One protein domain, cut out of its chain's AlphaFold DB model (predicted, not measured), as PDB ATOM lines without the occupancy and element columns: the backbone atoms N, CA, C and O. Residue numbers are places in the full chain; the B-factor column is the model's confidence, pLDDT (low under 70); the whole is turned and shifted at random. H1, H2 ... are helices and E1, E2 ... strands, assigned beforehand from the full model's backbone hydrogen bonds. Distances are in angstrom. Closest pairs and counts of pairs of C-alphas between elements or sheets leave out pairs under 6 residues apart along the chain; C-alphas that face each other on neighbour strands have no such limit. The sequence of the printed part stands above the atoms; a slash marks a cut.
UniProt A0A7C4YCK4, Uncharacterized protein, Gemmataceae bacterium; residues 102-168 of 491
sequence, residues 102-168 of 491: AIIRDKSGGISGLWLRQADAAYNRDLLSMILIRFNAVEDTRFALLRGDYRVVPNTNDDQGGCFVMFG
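This is residues 102 to 168 of the 491 residues of an uncharacterized protein of Gemmataceae bacterium (UniProt A0A7C4YCK4). A twisted antiparallel sheet of four strands has three helices to one side of it: H1 is over E4, H3 is beside the strands near the end of E4, and H2 joins the two as the first half of a hairpin with H3. The printed part has 67 residues, with E1, E2, H1, H2, H3, E3 and E4 along the chain and the sheet in the order E1, E2, E4, E3. The class is mixed, helices and strands. The whole is compact, with a radius of gyration of the C-alphas of 11.1 A and spans of 33 by 26 by 20 A.

E1, residues 102 to 105, begins at C-alpha 102 (22.939, -52.608, 21.511). E2, residues 111 to 116, is 14.2 A long. H1 is residues 119 to 123. H2, residues 125 to 134, is 14.2 A long, and H3, residues 139 to 147, is 12.0 A. E3 is residues 150 to 154, 13.3 A long. E4, residues 163 to 167, ends at C-alpha 167 (23.854, -38.487, 21.650).

E1 and E2 form a hairpin, with N 104 and O 113 2.8 A apart, within hydrogen-bond range. E2 and E4 are antiparallel at 160 degrees, with N 165 and O 114 at 2.7 A. E3 and E4 form a hairpin, with N 153 and O 164 at 2.8 A. H1 is on the sheet at a height of 7.8 A; the closest C-alphas of H1 and E4 are those of Ala 119 and Cys 163, 5.5 A. H3 is on the same face at 6.4 A, over none of the strands. H2 only grazes the sheet, with residues 128 to 132. H2 and H3 touch as a helical hairpin at a shallow tilt of 7 degrees, opposite ways, closest at the C-alphas of Leu 132 and Arg 142, 6.8 A. H1 and H2 only just touch, only at the corner, with 3 pairs of C-alphas within 8 A, the closest those of Ala 121 and Leu 127, 7.1 A. Every O i to N i+4 pair is within hydrogen-bond range in H2 and H3; in H1 it is 0 of 1, with 2 of 2 O i to N i+3 pairs.

The C-alphas farthest apart, of Glu 139 and Asp 159, are 33.1 A apart. The printed part has no cut and no long link. Mean pLDDT of the printed part is 95.4, and no printed residue is under 70.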
ATOM      1  N   ALA A 102      21.857 -52.635  20.528       96.25
ATOM      2  CA  ALA A 102      22.939 -52.608  21.511       96.25
ATOM      3  C   ALA A 102      23.107 -51.209  22.116       96.25
ATOM      4  O   ALA A 102      22.908 -50.196  21.451       96.25
ATOM      5  N   ILE A 103      23.473 -51.141  23.396       96.81
ATOM      6  CA  ILE A 103      23.714 -49.873  24.096       96.81
ATOM      7  C   ILE A 103      25.202 -49.561  24.044       96.81
ATOM      8  O   ILE A 103      26.022 -50.368  24.480       96.81
ATOM      9  N   ILE A 104      25.542 -48.358  23.596       96.69
ATOM     10  CA  ILE A 104      26.904 -47.843  23.663       96.69
ATOM     11  C   ILE A 104      27.031 -47.042  24.951       96.69
ATOM     12  O   ILE A 104      26.274 -46.098  25.197       96.69
ATOM     13  N   ARG A 105      27.991 -47.438  25.787       96.94
ATOM     14  CA  ARG A 105      28.305 -46.741  27.032       96.94
ATOM     15  C   ARG A 105      29.645 -46.034  26.922       96.94
ATOM     16  O   ARG A 105      30.576 -46.545  26.302       96.94
ATOM     17  N   ASP A 106      29.741 -44.857  27.523       95.44
ATOM     18  CA  ASP A 106      31.016 -44.172  27.695       95.44
ATOM     19  C   ASP A 106      31.840 -44.785  28.845       95.44
ATOM     20  O   ASP A 106      31.434 -45.741  29.512       95.44
ATOM     21  N   LYS A 107      33.019 -44.209  29.102       94.56
ATOM     22  CA  LYS A 107      33.924 -44.655  30.173       94.56
ATOM     23  C   LYS A 107      33.336 -44.505  31.583       94.56
ATOM     24  O   LYS A 107      33.836 -45.147  32.500       94.56
ATOM     25  N   SER A 108      32.319 -43.662  31.765       94.88
ATOM     26  CA  SER A 108      31.612 -43.483  33.039       94.88
ATOM     27  C   SER A 108      30.469 -44.488  33.231       94.88
ATOM     28  O   SER A 108      29.890 -44.565  34.311       94.88
ATOM     29  N   GLY A 109      30.148 -45.275  32.197       94.75
ATOM     30  CA  GLY A 109      28.997 -46.177  32.174       94.75
ATOM     31  C   GLY A 109      27.694 -45.503  31.735       94.75
ATOM     32  O   GLY A 109      26.668 -46.187  31.630       94.75
ATOM     33  N   GLY A 110      27.725 -44.197  31.444       95.56
ATOM     34  CA  GLY A 110      26.611 -43.442  30.879       95.56
ATOM     35  C   GLY A 110      26.298 -43.889  29.454       95.56
ATOM     36  O   GLY A 110      27.183 -44.340  28.730       95.56
ATOM     37  N   ILE A 111      25.030 -43.807  29.047       97.00
ATOM     38  CA  ILE A 111      24.609 -44.155  27.684       97.00
ATOM     39  C   ILE A 111      25.008 -43.012  26.750       97.00
ATOM     40  O   ILE A 111      24.439 -41.924  26.824       97.00
ATOM     41  N   SER A 112      25.979 -43.272  25.877       97.25
ATOM     42  CA  SER A 112      26.492 -42.317  24.889       97.25
ATOM     43  C   SER A 112      25.910 -42.540  23.493       97.25
ATOM     44  O   SER A 112      25.930 -41.632  22.661       97.25
ATOM     45  N   GLY A 113      25.334 -43.717  23.242       97.81
ATOM     46  CA  GLY A 113      24.634 -44.013  22.002       97.81
ATOM     47  C   GLY A 113      23.887 -45.342  22.013       97.81
ATOM     48  O   GLY A 113      23.920 -46.096  22.988       97.81
ATOM     49  N   LEU A 114      23.218 -45.631  20.905       97.94
ATOM     50  CA  LEU A 114      22.554 -46.899  20.616       97.94
ATOM     51  C   LEU A 114      23.074 -47.422  19.278       97.94
ATOM     52  O   LEU A 114      23.340 -46.637  18.379       97.94
ATOM     53  N   TRP A 115      23.198 -48.728  19.119       97.69
ATOM     54  CA  TRP A 115      23.341 -49.369  17.818       97.69
ATOM     55  C   TRP A 115      22.035 -50.073  17.482       97.69
ATOM     56  O   TRP A 115      21.459 -50.752  18.334       97.69
ATOM     57  N   LEU A 116      21.571 -49.884  16.253       97.19
ATOM     58  CA  LEU A 116      20.337 -50.453  15.737       97.19
ATOM     59  C   LEU A 116      20.638 -51.148  14.421       97.19
ATOM     60  O   LEU A 116      21.219 -50.552  13.513       97.19
ATOM     61  N   ARG A 117      20.194 -52.396  14.295       96.06
ATOM     62  CA  ARG A 117      20.404 -53.172  13.071       96.06
ATOM     63  C   ARG A 117      19.682 -52.577  11.859       96.06
ATOM     64  O   ARG A 117      20.185 -52.641  10.743       96.06
ATOM     65  N   GLN A 118      18.493 -52.012  12.064       95.44
ATOM     66  CA  GLN A 118      17.706 -51.387  11.001       95.44
ATOM     67  C   GLN A 118      17.966 -49.881  10.957       95.44
ATOM     68  O   GLN A 118      17.749 -49.186  11.948       95.44
ATOM     69  N   ALA A 119      18.381 -49.371   9.796       94.12
ATOM     70  CA  ALA A 119      18.644 -47.945   9.608       94.12
ATOM     71  C   ALA A 119      17.388 -47.086   9.841       94.12
ATOM     72  O   ALA A 119      17.468 -46.059  10.507       94.12
ATOM     73  N   ASP A 120      16.216 -47.539   9.387       95.62
ATOM     74  CA  ASP A 120      14.950 -46.806   9.553       95.62
ATOM     75  C   ASP A 120      14.569 -46.625  11.033       95.62
ATOM     76  O   ASP A 120      14.036 -45.586  11.428       95.62
ATOM     77  N   ALA A 121      14.913 -47.600  11.882       95.88
ATOM     78  CA  ALA A 121      14.693 -47.518  13.324       95.88
ATOM     79  C   ALA A 121      15.529 -46.405  13.979       95.88
ATOM     80  O   ALA A 121      15.092 -45.814  14.964       95.88
ATOM     81  N   ALA A 122      16.697 -46.078  13.417       96.69
ATOM     82  CA  ALA A 122      17.574 -45.026  13.929       96.69
ATOM     83  C   ALA A 122      17.032 -43.606  13.700       96.69
ATOM     84  O   ALA A 122      17.475 -42.675  14.370       96.69
ATOM     85  N   TYR A 123      16.057 -43.441  12.802       96.38
ATOM     86  CA  TYR A 123      15.372 -42.168  12.558       96.38
ATOM     87  C   TYR A 123      14.018 -42.064  13.276       96.38
ATOM     88  O   TYR A 123      13.423 -40.986  13.318       96.38
ATOM     89  N   ASN A 124      13.523 -43.156  13.867       96.94
ATOM     90  CA  ASN A 124      12.259 -43.159  14.595       96.94
ATOM     91  C   ASN A 124      12.465 -42.689  16.043       96.94
ATOM     92  O   ASN A 124      12.827 -43.462  16.931       96.94
ATOM     93  N   ARG A 125      12.215 -41.401  16.284       96.62
ATOM     94  CA  ARG A 125      12.429 -40.759  17.588       96.62
ATOM     95  C   ARG A 125      11.620 -41.388  18.726       96.62
ATOM     96  O   ARG A 125      12.137 -41.484  19.839       96.62
ATOM     97  N   ASP A 126      10.401 -41.839  18.454       95.50
ATOM     98  CA  ASP A 126       9.525 -42.434  19.467       95.50
ATOM     99  C   ASP A 126      10.067 -43.788  19.915       95.50
ATOM    100  O   ASP A 126      10.175 -44.062  21.113       95.50
ATOM    101  N   LEU A 127      10.532 -44.597  18.958       95.38
ATOM    102  CA  LEU A 127      11.224 -45.848  19.244       95.38
ATOM    103  C   LEU A 127      12.497 -45.606  20.068       95.38
ATOM    104  O   LEU A 127      12.721 -46.292  21.064       95.38
ATOM    105  N   LEU A 128      13.309 -44.610  19.700       96.94
ATOM    106  CA  LEU A 128      14.506 -44.247  20.468       96.94
ATOM    107  C   LEU A 128      14.156 -43.833  21.903       96.94
ATOM    108  O   LEU A 128      14.835 -44.247  22.841       96.94
ATOM    109  N   SER A 129      13.078 -43.067  22.089       96.31
ATOM    110  CA  SER A 129      12.606 -42.640  23.410       96.31
ATOM    111  C   SER A 129      12.201 -43.842  24.262       96.31
ATOM    112  O   SER A 129      12.665 -43.995  25.395       96.31
ATOM    113  N   MET A 130      11.426 -44.765  23.686       95.69
ATOM    114  CA  MET A 130      11.039 -46.010  24.348       95.69
ATOM    115  C   MET A 130      12.246 -46.864  24.748       95.69
ATOM    116  O   MET A 130      12.286 -47.392  25.861       95.69
ATOM    117  N   ILE A 131      13.248 -46.981  23.871       95.88
ATOM    118  CA  ILE A 131      14.487 -47.714  24.151       95.88
ATOM    119  C   ILE A 131      15.232 -47.072  25.330       95.88
ATOM    120  O   ILE A 131      15.640 -47.772  26.258       95.88
ATOM    121  N   LEU A 132      15.374 -45.743  25.342       96.06
ATOM    122  CA  LEU A 132      16.044 -45.026  26.429       96.06
ATOM    123  C   LEU A 132      15.310 -45.163  27.770       96.06
ATOM    124  O   LEU A 132      15.964 -45.306  28.804       96.06
ATOM    125  N   ILE A 133      13.974 -45.168  27.769       94.94
ATOM    126  CA  ILE A 133      13.165 -45.413  28.973       94.94
ATOM    127  C   ILE A 133      13.379 -46.844  29.472       94.94
ATOM    128  O   ILE A 133      13.673 -47.038  30.652       94.94
ATOM    129  N   ARG A 134      13.309 -47.837  28.573       95.12
ATOM    130  CA  ARG A 134      13.523 -49.256  28.904       95.12
ATOM    131  C   ARG A 134      14.886 -49.492  29.551       95.12
ATOM    132  O   ARG A 134      14.992 -50.288  30.479       95.12
ATOM    133  N   PHE A 135      15.922 -48.794  29.090       94.44
ATOM    134  CA  PHE A 135      17.279 -48.920  29.625       94.44
ATOM    135  C   PHE A 135      17.621 -47.929  30.743       94.44
ATOM    136  O   PHE A 135      18.786 -47.840  31.138       94.44
ATOM    137  N   ASN A 136      16.618 -47.222  31.277       94.44
ATOM    138  CA  ASN A 136      16.760 -46.254  32.362       94.44
ATOM    139  C   ASN A 136      17.879 -45.228  32.089       94.44
ATOM    140  O   ASN A 136      18.756 -44.991  32.924       94.44
ATOM    141  N   ALA A 137      17.881 -44.660  30.879       94.12
ATOM    142  CA  ALA A 137      18.856 -43.658  30.481       94.12
ATOM    143  C   ALA A 137      18.761 -42.402  31.358       94.12
ATOM    144  O   ALA A 137      17.670 -41.953  31.737       94.12
ATOM    145  N   VAL A 138      19.922 -41.809  31.644       93.00
ATOM    146  CA  VAL A 138      20.025 -40.556  32.399       93.00
ATOM    147  C   VAL A 138      19.241 -39.456  31.678       93.00
ATOM    148  O   VAL A 138      19.059 -39.489  30.459       93.00
ATOM    149  N   GLU A 139      18.731 -38.497  32.447       92.31
ATOM    150  CA  GLU A 139      17.913 -37.392  31.942       92.31
ATOM    151  C   GLU A 139      18.588 -36.639  30.790       92.31
ATOM    152  O   GLU A 139      17.941 -36.393  29.778       92.31
ATOM    153  N   ASP A 140      19.897 -36.400  30.876       93.25
ATOM    154  CA  ASP A 140      20.671 -35.725  29.828       93.25
ATOM    155  C   ASP A 140      20.607 -36.448  28.474       93.25
ATOM    156  O   ASP A 140      20.405 -35.809  27.442       93.25
ATOM    157  N   THR A 141      20.696 -37.783  28.454       93.88
ATOM    158  CA  THR A 141      20.590 -38.580  27.219       93.88
ATOM    159  C   THR A 141      19.186 -38.476  26.618       93.88
ATOM    160  O   THR A 141      19.025 -38.343  25.404       93.88
ATOM    161  N   ARG A 142      18.151 -38.490  27.468       94.44
ATOM    162  CA  ARG A 142      16.759 -38.306  27.030       94.44
ATOM    163  C   ARG A 142      16.533 -36.890  26.499       94.44
ATOM    164  O   ARG A 142      15.901 -36.721  25.458       94.44
ATOM    165  N   PHE A 143      17.110 -35.876  27.143       94.88
ATOM    166  CA  PHE A 143      17.050 -34.496  26.670       94.88
ATOM    167  C   PHE A 143      17.795 -34.286  25.355       94.88
ATOM    168  O   PHE A 143      17.294 -33.551  24.508       94.88
ATOM    169  N   ALA A 144      18.938 -34.940  25.144       94.44
ATOM    170  CA  ALA A 144      19.645 -34.903  23.867       94.44
ATOM    171  C   ALA A 144      18.741 -35.413  22.731       94.44
ATOM    172  O   ALA A 144      18.547 -34.720  21.729       94.44
ATOM    173  N   LEU A 145      18.059 -36.548  22.941       96.69
ATOM    174  CA  LEU A 145      17.064 -37.052  21.992       96.69
ATOM    175  C   LEU A 145      15.923 -36.047  21.764       96.69
ATOM    176  O   LEU A 145      15.585 -35.784  20.611       96.69
ATOM    177  N   LEU A 146      15.352 -35.452  22.821       94.44
ATOM    178  CA  LEU A 146      14.239 -34.481  22.757       94.44
ATOM    179  C   LEU A 146      14.620 -33.103  22.190       94.44
ATOM    180  O   LEU A 146      13.762 -32.396  21.659       94.44
ATOM    181  N   ARG A 147      15.901 -32.740  22.198       95.56
ATOM    182  CA  ARG A 147      16.409 -31.532  21.527       95.56
ATOM    183  C   ARG A 147      16.807 -31.772  20.073       95.56
ATOM    184  O   ARG A 147      17.026 -30.810  19.348       95.56
ATOM    185  N   GLY A 148      16.876 -33.035  19.647       95.69
ATOM    186  CA  GLY A 148      17.435 -33.389  18.342       95.69
ATOM    187  C   GLY A 148      18.960 -33.289  18.325       95.69
ATOM    188  O   GLY A 148      19.558 -33.230  17.258       95.69
ATOM    189  N   ASP A 149      19.586 -33.277  19.504       97.06
ATOM    190  CA  ASP A 149      21.036 -33.294  19.683       97.06
ATOM    191  C   ASP A 149      21.537 -34.743  19.668       97.06
ATOM    192  O   ASP A 149      22.041 -35.294  20.647       97.06
ATOM    193  N   TYR A 150      21.288 -35.412  18.549       97.81
ATOM    194  CA  TYR A 150      21.798 -36.741  18.266       97.81
ATOM    195  C   TYR A 150      22.105 -36.852  16.779       97.81
ATOM    196  O   TYR A 150      21.550 -36.126  15.952       97.81
ATOM    197  N   ARG A 151      22.989 -37.780  16.422       97.38
ATOM    198  CA  ARG A 151      23.308 -38.074  15.026       97.38
ATOM    199  C   ARG A 151      23.224 -39.559  14.741       97.38
ATOM    200  O   ARG A 151      23.553 -40.377  15.595       97.38
ATOM    201  N   VAL A 152      22.804 -39.878  13.523       97.56
ATOM    202  CA  VAL A 152      22.771 -41.244  13.001       97.56
ATOM    203  C   VAL A 152      24.015 -41.453  12.143       97.56
ATOM    204  O   VAL A 152      24.224 -40.736  11.166       97.56
ATOM    205  N   VAL A 153      24.857 -42.407  12.528       97.44
ATOM    206  CA  VAL A 153      26.120 -42.745  11.868       97.44
ATOM    207  C   VAL A 153      26.018 -44.179  11.350       97.44
ATOM    208  O   VAL A 153      25.848 -45.093  12.157       97.44
ATOM    209  N   PRO A 154      26.111 -44.423  10.034       96.81
ATOM    210  CA  PRO A 154      26.130 -45.780   9.496       96.81
ATOM    211  C   PRO A 154      27.256 -46.612  10.116       96.81
ATOM    212  O   PRO A 154      28.393 -46.145  10.225       96.81
ATOM    213  N   ASN A 155      26.950 -47.844  10.519       96.06
ATOM    214  CA  ASN A 155      27.967 -48.761  11.008       96.06
ATOM    215  C   ASN A 155      28.781 -49.279   9.820       96.06
ATOM    216  O   ASN A 155      28.274 -50.024   8.987       96.06
ATOM    217  N   THR A 156      30.038 -48.854   9.741       94.12
ATOM    218  CA  THR A 156      30.983 -49.269   8.693       94.12
ATOM    219  C   THR A 156      32.015 -50.277   9.202       94.12
ATOM    220  O   THR A 156      32.892 -50.679   8.443       94.12
ATOM    221  N   ASN A 157      31.928 -50.686  10.473       88.81
ATOM    222  CA  ASN A 157      32.938 -51.538  11.106       88.81
ATOM    223  C   ASN A 157      32.679 -53.036  10.956       88.81
ATOM    224  O   ASN A 157      33.592 -53.821  11.205       88.81
ATOM    225  N   ASP A 158      31.456 -53.436  10.618       86.56
ATOM    226  CA  ASP A 158      31.102 -54.836  10.433       86.56
ATOM    227  C   ASP A 158      30.173 -55.042   9.232       86.56
ATOM    228  O   ASP A 158      29.513 -54.123   8.744       86.56
ATOM    229  N   ASP A 159      30.126 -56.290   8.773       90.75
ATOM    230  CA  ASP A 159      29.304 -56.716   7.640       90.75
ATOM    231  C   ASP A 159      27.817 -56.866   8.011       90.75
ATOM    232  O   ASP A 159      26.985 -57.157   7.151       90.75
ATOM    233  N   GLN A 160      27.457 -56.703   9.292       87.38
ATOM    234  CA  GLN A 160      26.067 -56.802   9.747       87.38
ATOM    235  C   GLN A 160      25.285 -55.516   9.460       87.38
ATOM    236  O   GLN A 160      24.050 -55.538   9.445       87.38
ATOM    237  N   GLY A 161      25.998 -54.418   9.197       92.75
ATOM    238  CA  GLY A 161      25.428 -53.122   8.876       92.75
ATOM    239  C   GLY A 161      24.787 -52.458  10.094       92.75
ATOM    240  O   GLY A 161      25.283 -52.539  11.220       92.75
ATOM    241  N   GLY A 162      23.683 -51.753   9.857       95.94
ATOM    242  CA  GLY A 162      22.984 -50.975  10.875       95.94
ATOM    243  C   GLY A 162      23.530 -49.561  11.049       95.94
ATOM    244  O   GLY A 162      24.298 -49.047  10.230       95.94
ATOM    245  N   CYS A 163      23.076 -48.888  12.100       97.50
ATOM    246  CA  CYS A 163      23.423 -47.503  12.391       97.50
ATOM    247  C   CYS A 163      23.629 -47.285  13.889       97.50
ATOM    248  O   CYS A 163      22.914 -47.834  14.728       97.50
ATOM    249  N   PHE A 164      24.585 -46.422  14.212       97.94
ATOM    250  CA  PHE A 164      24.779 -45.861  15.535       97.94
ATOM    251  C   PHE A 164      23.976 -44.569  15.679       97.94
ATOM    252  O   PHE A 164      24.070 -43.676  14.846       97.94
ATOM    253  N   VAL A 165      23.221 -44.444  16.758       98.00
ATOM    254  CA  VAL A 165      22.579 -43.212  17.210       98.00
ATOM    255  C   VAL A 165      23.435 -42.659  18.339       98.00
ATOM    256  O   VAL A 165      23.415 -43.201  19.440       98.00
ATOM    257  N   MET A 166      24.213 -41.614  18.071       98.12
ATOM    258  CA  MET A 166      25.114 -41.001  19.050       98.12
ATOM    259  C   MET A 166      24.480 -39.745  19.633       98.12
ATOM    260  O   MET A 166      24.064 -38.868  18.877       98.12
ATOM    261  N   PHE A 167      24.428 -39.642  20.960       97.62
ATOM    262  CA  PHE A 167      23.854 -38.487  21.650       97.62
ATOM    263  C   PHE A 167      24.921 -37.414  21.900       97.62
ATOM    264  O   PHE A 167      26.037 -37.712  22.337       97.62
ATOM    265  N   GLY A 168      24.584 -36.157  21.608       95.38
ATOM    266  CA  GLY A 168      25.493 -35.018  21.707       95.38
ATOM    267  C   GLY A 168      26.761 -35.180  20.862       95.38
ATOM    268  O   GLY A 168      26.729 -35.553  19.686       95.38
TER     269      GLY A 168